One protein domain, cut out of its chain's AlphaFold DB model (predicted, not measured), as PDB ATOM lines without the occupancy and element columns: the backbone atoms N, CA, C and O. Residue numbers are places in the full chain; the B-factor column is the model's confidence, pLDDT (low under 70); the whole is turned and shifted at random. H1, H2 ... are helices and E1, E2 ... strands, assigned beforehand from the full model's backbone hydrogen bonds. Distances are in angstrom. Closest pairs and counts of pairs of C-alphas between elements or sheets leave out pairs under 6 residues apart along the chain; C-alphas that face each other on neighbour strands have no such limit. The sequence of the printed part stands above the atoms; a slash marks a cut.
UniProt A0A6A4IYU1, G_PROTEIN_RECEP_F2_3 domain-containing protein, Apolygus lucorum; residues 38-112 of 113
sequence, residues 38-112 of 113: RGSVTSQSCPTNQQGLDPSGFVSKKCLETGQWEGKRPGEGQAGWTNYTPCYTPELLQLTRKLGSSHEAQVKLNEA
ATOM      1  N   ARG A  38     -26.881  -0.218  42.988       96.06
ATOM      2  CA  ARG A  38     -25.515  -0.649  43.318       96.06
ATOM      3  C   ARG A  38     -24.972  -1.611  42.261       96.06
ATOM      4  O   ARG A  38     -25.725  -2.419  41.715       96.06
ATOM      5  N   GLY A  39     -23.690  -1.455  41.938       96.31
ATOM      6  CA  GLY A  39     -23.006  -2.271  40.933       96.31
ATOM      7  C   GLY A  39     -23.329  -1.921  39.479       96.31
ATOM      8  O   GLY A  39     -22.868  -2.611  38.573       96.31
ATOM      9  N   SER A  40     -24.116  -0.870  39.222       97.38
ATOM     10  CA  SER A  40     -24.572  -0.526  37.870       97.38
ATOM     11  C   SER A  40     -24.060   0.828  37.371       97.38
ATOM     12  O   SER A  40     -23.602   1.684  38.134       97.38
ATOM     13  N   VAL A  41     -24.134   1.015  36.053       97.69
ATOM     14  CA  VAL A  41     -23.805   2.266  35.363       97.69
ATOM     15  C   VAL A  41     -25.095   2.859  34.824       97.69
ATOM     16  O   VAL A  41     -25.866   2.179  34.153       97.69
ATOM     17  N   THR A  42     -25.315   4.138  35.102       97.69
ATOM     18  CA  THR A  42     -26.407   4.920  34.523       97.69
ATOM     19  C   THR A  42     -25.857   5.861  33.458       97.69
ATOM     20  O   THR A  42     -24.697   6.277  33.525       97.69
ATOM     21  N   SER A  43     -26.664   6.169  32.445       98.00
ATOM     22  CA  SER A  43     -26.291   7.071  31.352       98.00
ATOM     23  C   SER A  43     -27.434   8.023  31.019       98.00
ATOM     24  O   SER A  43     -28.603   7.669  31.151       98.00
ATOM     25  N   GLN A  44     -27.089   9.231  30.585       97.38
ATOM     26  CA  GLN A  44     -28.024  10.251  30.108       97.38
ATOM     27  C   GLN A  44     -27.493  10.844  28.798       97.38
ATOM     28  O   GLN A  44     -26.300  10.738  28.504       97.38
ATOM     29  N   SER A  45     -28.357  11.456  27.992       97.00
ATOM     30  CA  SER A  45     -27.908  12.210  26.817       97.00
ATOM     31  C   SER A  45     -26.983  13.351  27.235       97.00
ATOM     32  O   SER A  45     -27.169  13.954  28.298       97.00
ATOM     33  N   CYS A  46     -25.995  13.657  26.397       96.69
ATOM     34  CA  CYS A  46     -25.153  14.825  26.609       96.69
ATOM     35  C   CYS A  46     -26.013  16.107  26.656       96.69
ATOM     36  O   CYS A  46     -26.952  16.253  25.867       96.69
ATOM     37  N   PRO A  47     -25.746  17.031  27.594       94.56
ATOM     38  CA  PRO A  47     -26.575  18.215  27.776       94.56
ATOM     39  C   PRO A  47     -26.448  19.163  26.582       94.56
ATOM     40  O   PRO A  47     -25.353  19.465  26.117       94.56
ATOM     41  N   THR A  48     -27.587  19.663  26.108       92.62
ATOM     42  CA  THR A  48     -27.687  20.513  24.909       92.62
ATOM     43  C   THR A  48     -27.461  21.996  25.193       92.62
ATOM     44  O   THR A  48     -27.282  22.786  24.272       92.62
ATOM     45  N   ASN A  49     -27.495  22.397  26.463       87.56
ATOM     46  CA  ASN A  49     -27.410  23.789  26.900       87.56
ATOM     47  C   ASN A  49     -25.991  24.222  27.306       87.56
ATOM     48  O   ASN A  49     -25.837  25.263  27.940       87.56
ATOM     49  N   GLN A  50     -24.974  23.419  26.992       87.62
ATOM     50  CA  GLN A  50     -23.577  23.675  27.334       87.62
ATOM     51  C   GLN A  50     -22.751  23.828  26.058       87.62
ATOM     52  O   GLN A  50     -22.726  22.934  25.213       87.62
ATOM     53  N   GLN A  51     -22.046  24.951  25.926       89.69
ATOM     54  CA  GLN A  51     -21.172  25.178  24.781       89.69
ATOM     55  C   GLN A  51     -19.962  24.232  24.832       89.69
ATOM     56  O   GLN A  51     -19.360  24.034  25.886       89.69
ATOM     57  N   GLY A  52     -19.585  23.668  23.682       89.25
ATOM     58  CA  GLY A  52     -18.457  22.735  23.580       89.25
ATOM     59  C   GLY A  52     -18.808  21.282  23.911       89.25
ATOM     60  O   GLY A  52     -17.908  20.440  23.914       89.25
ATOM     61  N   LEU A  53     -20.093  20.978  24.147       94.75
ATOM     62  CA  LEU A  53     -20.591  19.609  24.241       94.75
ATOM     63  C   LEU A  53     -21.358  19.190  22.973       94.75
ATOM     64  O   LEU A  53     -22.201  19.931  22.476       94.75
ATOM     65  N   ASP A  54     -21.058  17.997  22.461       94.56
ATOM     66  CA  ASP A  54     -21.768  17.310  21.386       94.56
ATOM     67  C   ASP A  54     -22.983  16.557  21.966       94.56
ATOM     68  O   ASP A  54     -22.814  15.620  22.758       94.56
ATOM     69  N   PRO A  55     -24.220  16.939  21.597       94.44
ATOM     70  CA  PRO A  55     -25.434  16.337  22.135       94.44
ATOM     71  C   PRO A  55     -25.721  14.926  21.596       94.44
ATOM     72  O   PRO A  55     -26.633  14.271  22.098       94.44
ATOM     73  N   SER A  56     -24.984  14.452  20.584       94.88
ATOM     74  CA  SER A  56     -25.171  13.113  20.005       94.88
ATOM     75  C   SER A  56     -24.651  11.979  20.898       94.88
ATOM     76  O   SER A  56     -25.026  10.820  20.711       94.88
ATOM     77  N   GLY A  57     -23.803  12.306  21.877       94.25
ATOM     78  CA  GLY A  57     -23.214  11.346  22.801       94.25
ATOM     79  C   GLY A  57     -24.068  11.042  24.036       94.25
ATOM     80  O   GLY A  57     -25.151  11.592  24.263       94.25
ATOM     81  N   PHE A  58     -23.504  10.194  24.897       97.06
ATOM     82  CA  PHE A  58     -24.053   9.887  26.214       97.06
ATOM     83  C   PHE A  58     -23.009  10.112  27.303       97.06
ATOM     84  O   PHE A  58     -21.867   9.656  27.208       97.06
ATOM     85  N   VAL A  59     -23.431  10.788  28.365       97.31
ATOM     86  CA  VAL A  59     -22.684  10.908  29.613       97.31
ATOM     87  C   VAL A  59     -23.003   9.706  30.499       97.31
ATOM     88  O   VAL A  59     -24.136   9.223  30.509       97.31
ATOM     89  N   SER A  60     -22.028   9.222  31.267       97.75
ATOM     90  CA  SER A  60     -22.231   8.081  32.168       97.75
ATOM     91  C   SER A  60     -21.725   8.331  33.583       97.75
ATOM     92  O   SER A  60     -20.801   9.117  33.814       97.75
ATOM     93  N   LYS A  61     -22.345   7.637  34.538       97.19
ATOM     94  CA  LYS A  61     -21.998   7.669  35.957       97.19
ATOM     95  C   LYS A  61     -22.142   6.282  36.569       97.19
ATOM     96  O   LYS A  61     -23.102   5.569  36.277       97.19
ATOM     97  N   LYS A  62     -21.196   5.895  37.423       97.12
ATOM     98  CA  LYS A  62     -21.140   4.550  38.001       97.12
ATOM     99  C   LYS A  62     -21.490   4.549  39.482       97.12
ATOM    100  O   LYS A  62     -20.899   5.289  40.268       97.12
ATOM    101  N   CYS A  63     -22.432   3.686  39.846       96.25
ATOM    102  CA  CYS A  63     -22.783   3.394  41.225       96.25
ATOM    103  C   CYS A  63     -22.031   2.144  41.689       96.25
ATOM    104  O   CYS A  63     -22.178   1.065  41.112       96.25
ATOM    105  N   LEU A  64     -21.203   2.282  42.721       94.62
ATOM    106  CA  LEU A  64     -20.417   1.175  43.258       94.62
ATOM    107  C   LEU A  64     -21.298   0.198  44.047       94.62
ATOM    108  O   LEU A  64     -22.391   0.539  44.501       94.62
ATOM    109  N   GLU A  65     -20.791  -1.015  44.269       94.75
ATOM    110  CA  GLU A  65     -21.447  -2.035  45.109       94.75
ATOM    111  C   GLU A  65     -21.679  -1.569  46.554       94.75
ATOM    112  O   GLU A  65     -22.560  -2.065  47.250       94.75
ATOM    113  N   THR A  66     -20.925  -0.566  47.008       91.88
ATOM    114  CA  THR A  66     -21.068   0.040  48.337       91.88
ATOM    115  C   THR A  66     -22.289   0.956  48.466       91.88
ATOM    116  O   THR A  66     -22.631   1.346  49.577       91.88
ATOM    117  N   GLY A  67     -22.950   1.331  47.362       91.81
ATOM    118  CA  GLY A  67     -23.994   2.371  47.370       91.81
ATOM    119  C   GLY A  67     -23.452   3.791  47.292       91.81
ATOM    120  O   GLY A  67     -24.203   4.743  47.477       91.81
ATOM    121  N   GLN A  68     -22.159   3.942  47.005       92.19
ATOM    122  CA  GLN A  68     -21.530   5.234  46.775       92.19
ATOM    123  C   GLN A  68     -21.277   5.452  45.287       92.19
ATOM    124  O   GLN A  68     -20.940   4.523  44.547       92.19
ATOM    125  N   TRP A  69     -21.421   6.699  44.851       94.75
ATOM    126  CA  TRP A  69     -20.999   7.100  43.517       94.75
ATOM    127  C   TRP A  69     -19.483   6.942  43.378       94.75
ATOM    128  O   TRP A  69     -18.731   7.287  44.288       94.75
ATOM    129  N   GLU A  70     -19.028   6.416  42.241       95.12
ATOM    130  CA  GLU A  70     -17.601   6.265  41.958       95.12
ATOM    131  C   GLU A  70     -16.928   7.642  41.928       95.12
ATOM    132  O   GLU A  70     -17.271   8.479  41.098       95.12
ATOM    133  N   GLY A  71     -15.998   7.901  42.850       91.94
ATOM    134  CA  GLY A  71     -15.165   9.105  42.849       91.94
ATOM    135  C   GLY A  71     -14.035   9.013  41.821       91.94
ATOM    136  O   GLY A  71     -13.661   7.921  41.394       91.94
ATOM    137  N   LYS A  72     -13.440  10.154  41.444       84.69
ATOM    138  CA  LYS A  72     -12.239  10.152  40.588       84.69
ATOM    139  C   LYS A  72     -11.042   9.578  41.353       84.69
ATOM    140  O   LYS A  72     -10.175   8.939  40.757       84.69
ATOM    141  N   ARG A  73     -11.012   9.779  42.671       84.69
ATOM    142  CA  ARG A  73     -10.123   9.092  43.616       84.69
ATOM    143  C   ARG A  73     -10.935   8.425  44.733       84.69
ATOM    144  O   ARG A  73     -12.047   8.873  45.025       84.69
ATOM    145  N   PRO A  74     -10.394   7.383  45.391       74.25
ATOM    146  CA  PRO A  74     -11.024   6.811  46.577       74.25
ATOM    147  C   PRO A  74     -11.287   7.890  47.637       74.25
ATOM    148  O   PRO A  74     -10.385   8.651  47.979       74.25
ATOM    149  N   GLY A  75     -12.520   7.961  48.143       68.75
ATOM    150  CA  GLY A  75     -12.923   8.925  49.174       68.75
ATOM    151  C   GLY A  75     -13.337  10.316  48.673       68.75
ATOM    152  O   GLY A  75     -13.647  11.176  49.495       68.75
ATOM    153  N   GLU A  76     -13.380  10.570  47.362       75.31
ATOM    154  CA  GLU A  76     -13.831  11.865  46.830       75.31
ATOM    155  C   GLU A  76     -15.358  11.970  46.707       75.31
ATOM    156  O   GLU A  76     -15.946  11.325  45.847       75.31
ATOM    157  N   GLY A  77     -15.948  12.886  47.491       75.00
ATOM    158  CA  GLY A  77     -17.205  13.604  47.221       75.00
ATOM    159  C   GLY A  77     -18.494  12.777  47.100       75.00
ATOM    160  O   GLY A  77     -18.597  11.847  46.314       75.00
ATOM    161  N   GLN A  78     -19.564  13.203  47.781       80.00
ATOM    162  CA  GLN A  78     -20.860  12.502  47.727       80.00
ATOM    163  C   GLN A  78     -21.469  12.431  46.317       80.00
ATOM    164  O   GLN A  78     -22.174  11.478  46.001       80.00
ATOM    165  N   ALA A  79     -21.179  13.415  45.459       88.06
ATOM    166  CA  ALA A  79     -21.642  13.422  44.075       88.06
ATOM    167  C   ALA A  79     -20.868  12.471  43.159       88.06
ATOM    168  O   ALA A  79     -21.359  12.177  42.076       88.06
ATOM    169  N   GLY A  80     -19.687  11.988  43.557       92.69
ATOM    170  CA  GLY A  80     -18.800  11.186  42.715       92.69
ATOM    171  C   GLY A  80     -18.368  11.875  41.412       92.69
ATOM    172  O   GLY A  80     -18.673  13.036  41.140       92.69
ATOM    173  N   TRP A  81     -17.664  11.131  40.569       94.62
ATOM    174  CA  TRP A  81     -17.202  11.538  39.248       94.62
ATOM    175  C   TRP A  81     -18.219  11.171  38.160       94.62
ATOM    176  O   TRP A  81     -18.992  10.223  38.306       94.62
ATOM    177  N   THR A  82     -18.250  11.952  37.084       95.81
ATOM    178  CA  THR A  82     -19.121  11.745  35.921       95.81
ATOM    179  C   THR A  82     -18.263  11.755  34.658       95.81
ATOM    180  O   THR A  82     -17.438  12.653  34.471       95.81
ATOM    181  N   ASN A  83     -18.477  10.788  33.765       95.94
ATOM    182  CA  ASN A  83     -17.738  10.684  32.515       95.94
ATOM    183  C   ASN A  83     -18.394  11.507  31.398       95.94
ATOM    184  O   ASN A  83     -19.225  10.995  30.646       95.94
ATOM    185  N   TYR A  84     -17.987  12.773  31.279       95.81
ATOM    186  CA  TYR A  84     -18.397  13.672  30.192       95.81
ATOM    187  C   TYR A  84     -17.524  13.573  28.937       95.81
ATOM    188  O   TYR A  84     -17.824  14.231  27.948       95.81
ATOM    189  N   THR A  85     -16.455  12.773  28.937       94.44
ATOM    190  CA  THR A  85     -15.526  12.706  27.796       94.44
ATOM    191  C   THR A  85     -16.204  12.385  26.455       94.44
ATOM    192  O   THR A  85     -15.832  13.026  25.474       94.44
ATOM    193  N   PRO A  86     -17.213  11.488  26.372       95.88
ATOM    194  CA  PRO A  86     -17.938  11.240  25.120       95.88
ATOM    195  C   PRO A  86     -18.743  12.440  24.612       95.88
ATOM    196  O   PRO A  86     -19.120  12.458  23.448       95.88
ATOM    197  N   CYS A  87     -19.019  13.418  25.476       96.81
ATOM    198  CA  CYS A  87     -19.755  14.624  25.123       96.81
ATOM    199  C   CYS A  87     -18.851  15.740  24.613       96.81
ATOM    200  O   CYS A  87     -19.370  16.747  24.174       96.81
ATOM    201  N   TYR A  88     -17.529  15.670  24.732       95.50
ATOM    202  CA  TYR A  88     -16.686  16.805  24.353       95.50
ATOM    203  C   TYR A  88     -16.553  16.911  22.834       95.50
ATOM    204  O   TYR A  88     -16.233  15.921  22.173       95.50
ATOM    205  N   THR A  89     -16.721  18.119  22.280       95.25
ATOM    206  CA  THR A  89     -16.385  18.342  20.867       95.25
ATOM    207  C   THR A  89     -14.882  18.125  20.635       95.25
ATOM    208  O   THR A  89     -14.079  18.227  21.578       95.25
ATOM    209  N   PRO A  90     -14.449  17.849  19.391       94.38
ATOM    210  CA  PRO A  90     -13.033  17.690  19.072       94.38
ATOM    211  C   PRO A  90     -12.169  18.872  19.533       94.38
ATOM    212  O   PRO A  90     -11.071  18.673  20.054       94.38
ATOM    213  N   GLU A  91     -12.672  20.099  19.406       93.19
ATOM    214  CA  GLU A  91     -11.974  21.326  19.798       93.19
ATOM    215  C   GLU A  91     -11.794  21.391  21.317       93.19
ATOM    216  O   GLU A  91     -10.687  21.643  21.803       93.19
ATOM    217  N   LEU A  92     -12.854  21.094  22.079       92.50
ATOM    218  CA  LEU A  92     -12.791  21.073  23.537       92.50
ATOM    219  C   LEU A  92     -11.846  19.972  24.037       92.50
ATOM    220  O   LEU A  92     -11.063  20.203  24.960       92.50
ATOM    221  N   LEU A  93     -11.849  18.792  23.408       92.25
ATOM    222  CA  LEU A  93     -10.900  17.716  23.720       92.25
ATOM    223  C   LEU A  93      -9.448  18.149  23.510       92.25
ATOM    224  O   LEU A  93      -8.585  17.856  24.337       92.25
ATOM    225  N   GLN A  94      -9.159  18.844  22.411       92.00
ATOM    226  CA  GLN A  94      -7.811  19.336  22.127       92.00
ATOM    227  C   GLN A  94      -7.360  20.363  23.172       92.00
ATOM    228  O   GLN A  94      -6.244  20.270  23.687       92.00
ATOM    229  N   LEU A  95      -8.230  21.313  23.522       89.00
ATOM    230  CA  LEU A  95      -7.940  22.333  24.531       89.00
ATOM    231  C   LEU A  95      -7.744  21.719  25.919       89.00
ATOM    232  O   LEU A  95      -6.744  21.998  26.577       89.00
ATOM    233  N   THR A  96      -8.647  20.835  26.346       88.19
ATOM    234  CA  THR A  96      -8.568  20.174  27.658       88.19
ATOM    235  C   THR A  96      -7.353  19.259  27.784       88.19
ATOM    236  O   THR A  96      -6.776  19.176  28.861       88.19
ATOM    237  N   ARG A  97      -6.878  18.623  26.707       88.12
ATOM    238  CA  ARG A  97      -5.616  17.859  26.743       88.12
ATOM    239  C   ARG A  97      -4.383  18.745  26.888       88.12
ATOM    240  O   ARG A  97      -3.426  18.339  27.537       88.12
ATOM    241  N   LYS A  98      -4.390  19.927  26.266       88.00
ATOM    242  CA  LYS A  98      -3.249  20.853  26.292       88.00
ATOM    243  C   LYS A  98      -3.187  21.684  27.569       88.00
ATOM    244  O   LYS A  98      -2.101  21.943  28.069       88.00
ATOM    245  N   LEU A  99      -4.341  22.126  28.062       85.50
ATOM    246  CA  LEU A  99      -4.451  23.133  29.121       85.50
ATOM    247  C   LEU A  99      -5.179  22.615  30.367       85.50
ATOM    248  O   LEU A  99      -5.103  23.236  31.428       85.50
ATOM    249  N   GLY A 100      -5.896  21.495  30.260       76.50
ATOM    250  CA  GLY A 100      -6.826  21.035  31.285       76.50
ATOM    251  C   GLY A 100      -6.152  20.724  32.614       76.50
ATOM    252  O   GLY A 100      -5.145  20.024  32.681       76.50
ATOM    253  N   SER A 101      -6.753  21.241  33.688       71.00
ATOM    254  CA  SER A 101      -6.334  21.045  35.081       71.00
ATOM    255  C   SER A 101      -4.874  21.415  35.388       71.00
ATOM    256  O   SER A 101      -4.378  21.049  36.457       71.00
ATOM    257  N   SER A 102      -4.182  22.142  34.502       76.44
ATOM    258  CA  SER A 102      -2.892  22.734  34.846       76.44
ATOM    259  C   SER A 102      -3.129  23.928  35.770       76.44
ATOM    260  O   SER A 102      -4.016  24.749  35.527       76.44
ATOM    261  N   HIS A 103      -2.348  24.017  36.848       78.62
ATOM    262  CA  HIS A 103      -2.430  25.147  37.775       78.62
ATOM    263  C   HIS A 103      -2.241  26.479  37.035       78.62
ATOM    264  O   HIS A 103      -2.967  27.435  37.283       78.62
ATOM    265  N   GLU A 104      -1.345  26.498  36.048       80.69
ATOM    266  CA  GLU A 104      -1.095  27.653  35.189       80.69
ATOM    267  C   GLU A 104      -2.325  28.069  34.369       80.69
ATOM    268  O   GLU A 104      -2.640  29.256  34.311       80.69
ATOM    269  N   ALA A 105      -3.050  27.121  33.763       80.75
ATOM    270  CA  ALA A 105      -4.279  27.445  33.043       80.75
ATOM    271  C   ALA A 105      -5.358  27.985  33.983       80.75
ATOM    272  O   ALA A 105      -6.048  28.931  33.619       80.75
ATOM    273  N   GLN A 106      -5.482  27.430  35.194       78.56
ATOM    274  CA  GLN A 106      -6.456  27.926  36.166       78.56
ATOM    275  C   GLN A 106      -6.145  29.365  36.596       78.56
ATOM    276  O   GLN A 106      -7.053  30.185  36.639       78.56
ATOM    277  N   VAL A 107      -4.874  29.682  36.866       81.62
ATOM    278  CA  VAL A 107      -4.448  31.052  37.198       81.62
ATOM    279  C   VAL A 107      -4.755  32.000  36.039       81.62
ATOM    280  O   VAL A 107      -5.393  33.022  36.243       81.62
ATOM    281  N   LYS A 108      -4.382  31.634  34.807       83.12
ATOM    282  CA  LYS A 108      -4.636  32.467  33.620       83.12
ATOM    283  C   LYS A 108      -6.122  32.736  33.374       83.12
ATOM    284  O   LYS A 108      -6.451  33.823  32.922       83.12
ATOM    285  N   LEU A 109      -6.991  31.759  33.636       81.81
ATOM    286  CA  LEU A 109      -8.439  31.928  33.502       81.81
ATOM    287  C   LEU A 109      -8.999  32.850  34.589       81.81
ATOM    288  O   LEU A 109      -9.762  33.748  34.269       81.81
ATOM    289  N   ASN A 110      -8.579  32.667  35.842       78.94
ATOM    290  CA  ASN A 110      -9.088  33.450  36.969       78.94
ATOM    291  C   ASN A 110      -8.652  34.928  36.938       78.94
ATOM    292  O   ASN A 110      -9.347  35.767  37.492       78.94
ATOM    293  N   GLU A 111      -7.501  35.243  36.339       82.81
ATOM    294  CA  GLU A 111      -6.990  36.623  36.219       82.81
ATOM    295  C   GLU A 111      -7.547  37.369  34.990       82.81
ATOM    296  O   GLU A 111      -7.352  38.576  34.858       82.81
ATOM    297  N   ALA A 112      -8.173  36.654  34.050       71.25
ATOM    298  CA  ALA A 112      -8.700  37.216  32.804       71.25
ATOM    299  C   ALA A 112     -10.207  37.548  32.863       71.25
ATOM    300  O   ALA A 112     -10.742  38.054  31.872       71.25
TER     301      ALA A 112
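This is residues 38 to 112 of the 113 residues of the protein "G_PROTEIN_RECEP_F2_3 domain-containing protein" of Apolygus lucorum (UniProt A0A6A4IYU1). This model has little regular structure: a two-strand hairpin, E1 and E2, toward one end, two short helices, H1 then H2, toward the other, and long loops between. Residues 101 to 112, of which 103 to 110 belong to H2, stick out. The 75 printed residues run E1, E2, H1, H2, mixed in class, with only 28 in named elements. The whole is loose, radius of gyration of the C-alphas 14.7 A, spanning 42 by 30 by 19 A.

E1, residues 41 to 45, begins at C-alpha 41 (-23.805, 2.266, 35.363) and spans 13.7 A; E2, residues 58 to 62, spans 13.3 A. H1, residues 90 to 99, spans 14.3 A; H2, residues 103 to 110, ends at C-alpha 110 (-9.088, 33.450, 36.969).

E1 and E2 form an antiparallel hairpin at 156 degrees; N 42 and O 61 are 2.9 A apart, within hydrogen-bond range. H1 and H2 are close but not clearly touching, closest C-alphas Leu 99 and Ala 105, 5.8 A, at a steep tilt of 66 degrees, opposite ways. Every O i to N i+4 pair is within hydrogen-bond range in H1 and H2. E1 and H1 are apart.

The farthest C-alphas, Glu 65 and Ala 112, are 43.1 A apart. The printed part has no cut; links E1 to E2 and E2 to H1 are long. Only residue 75 has pLDDT under 70.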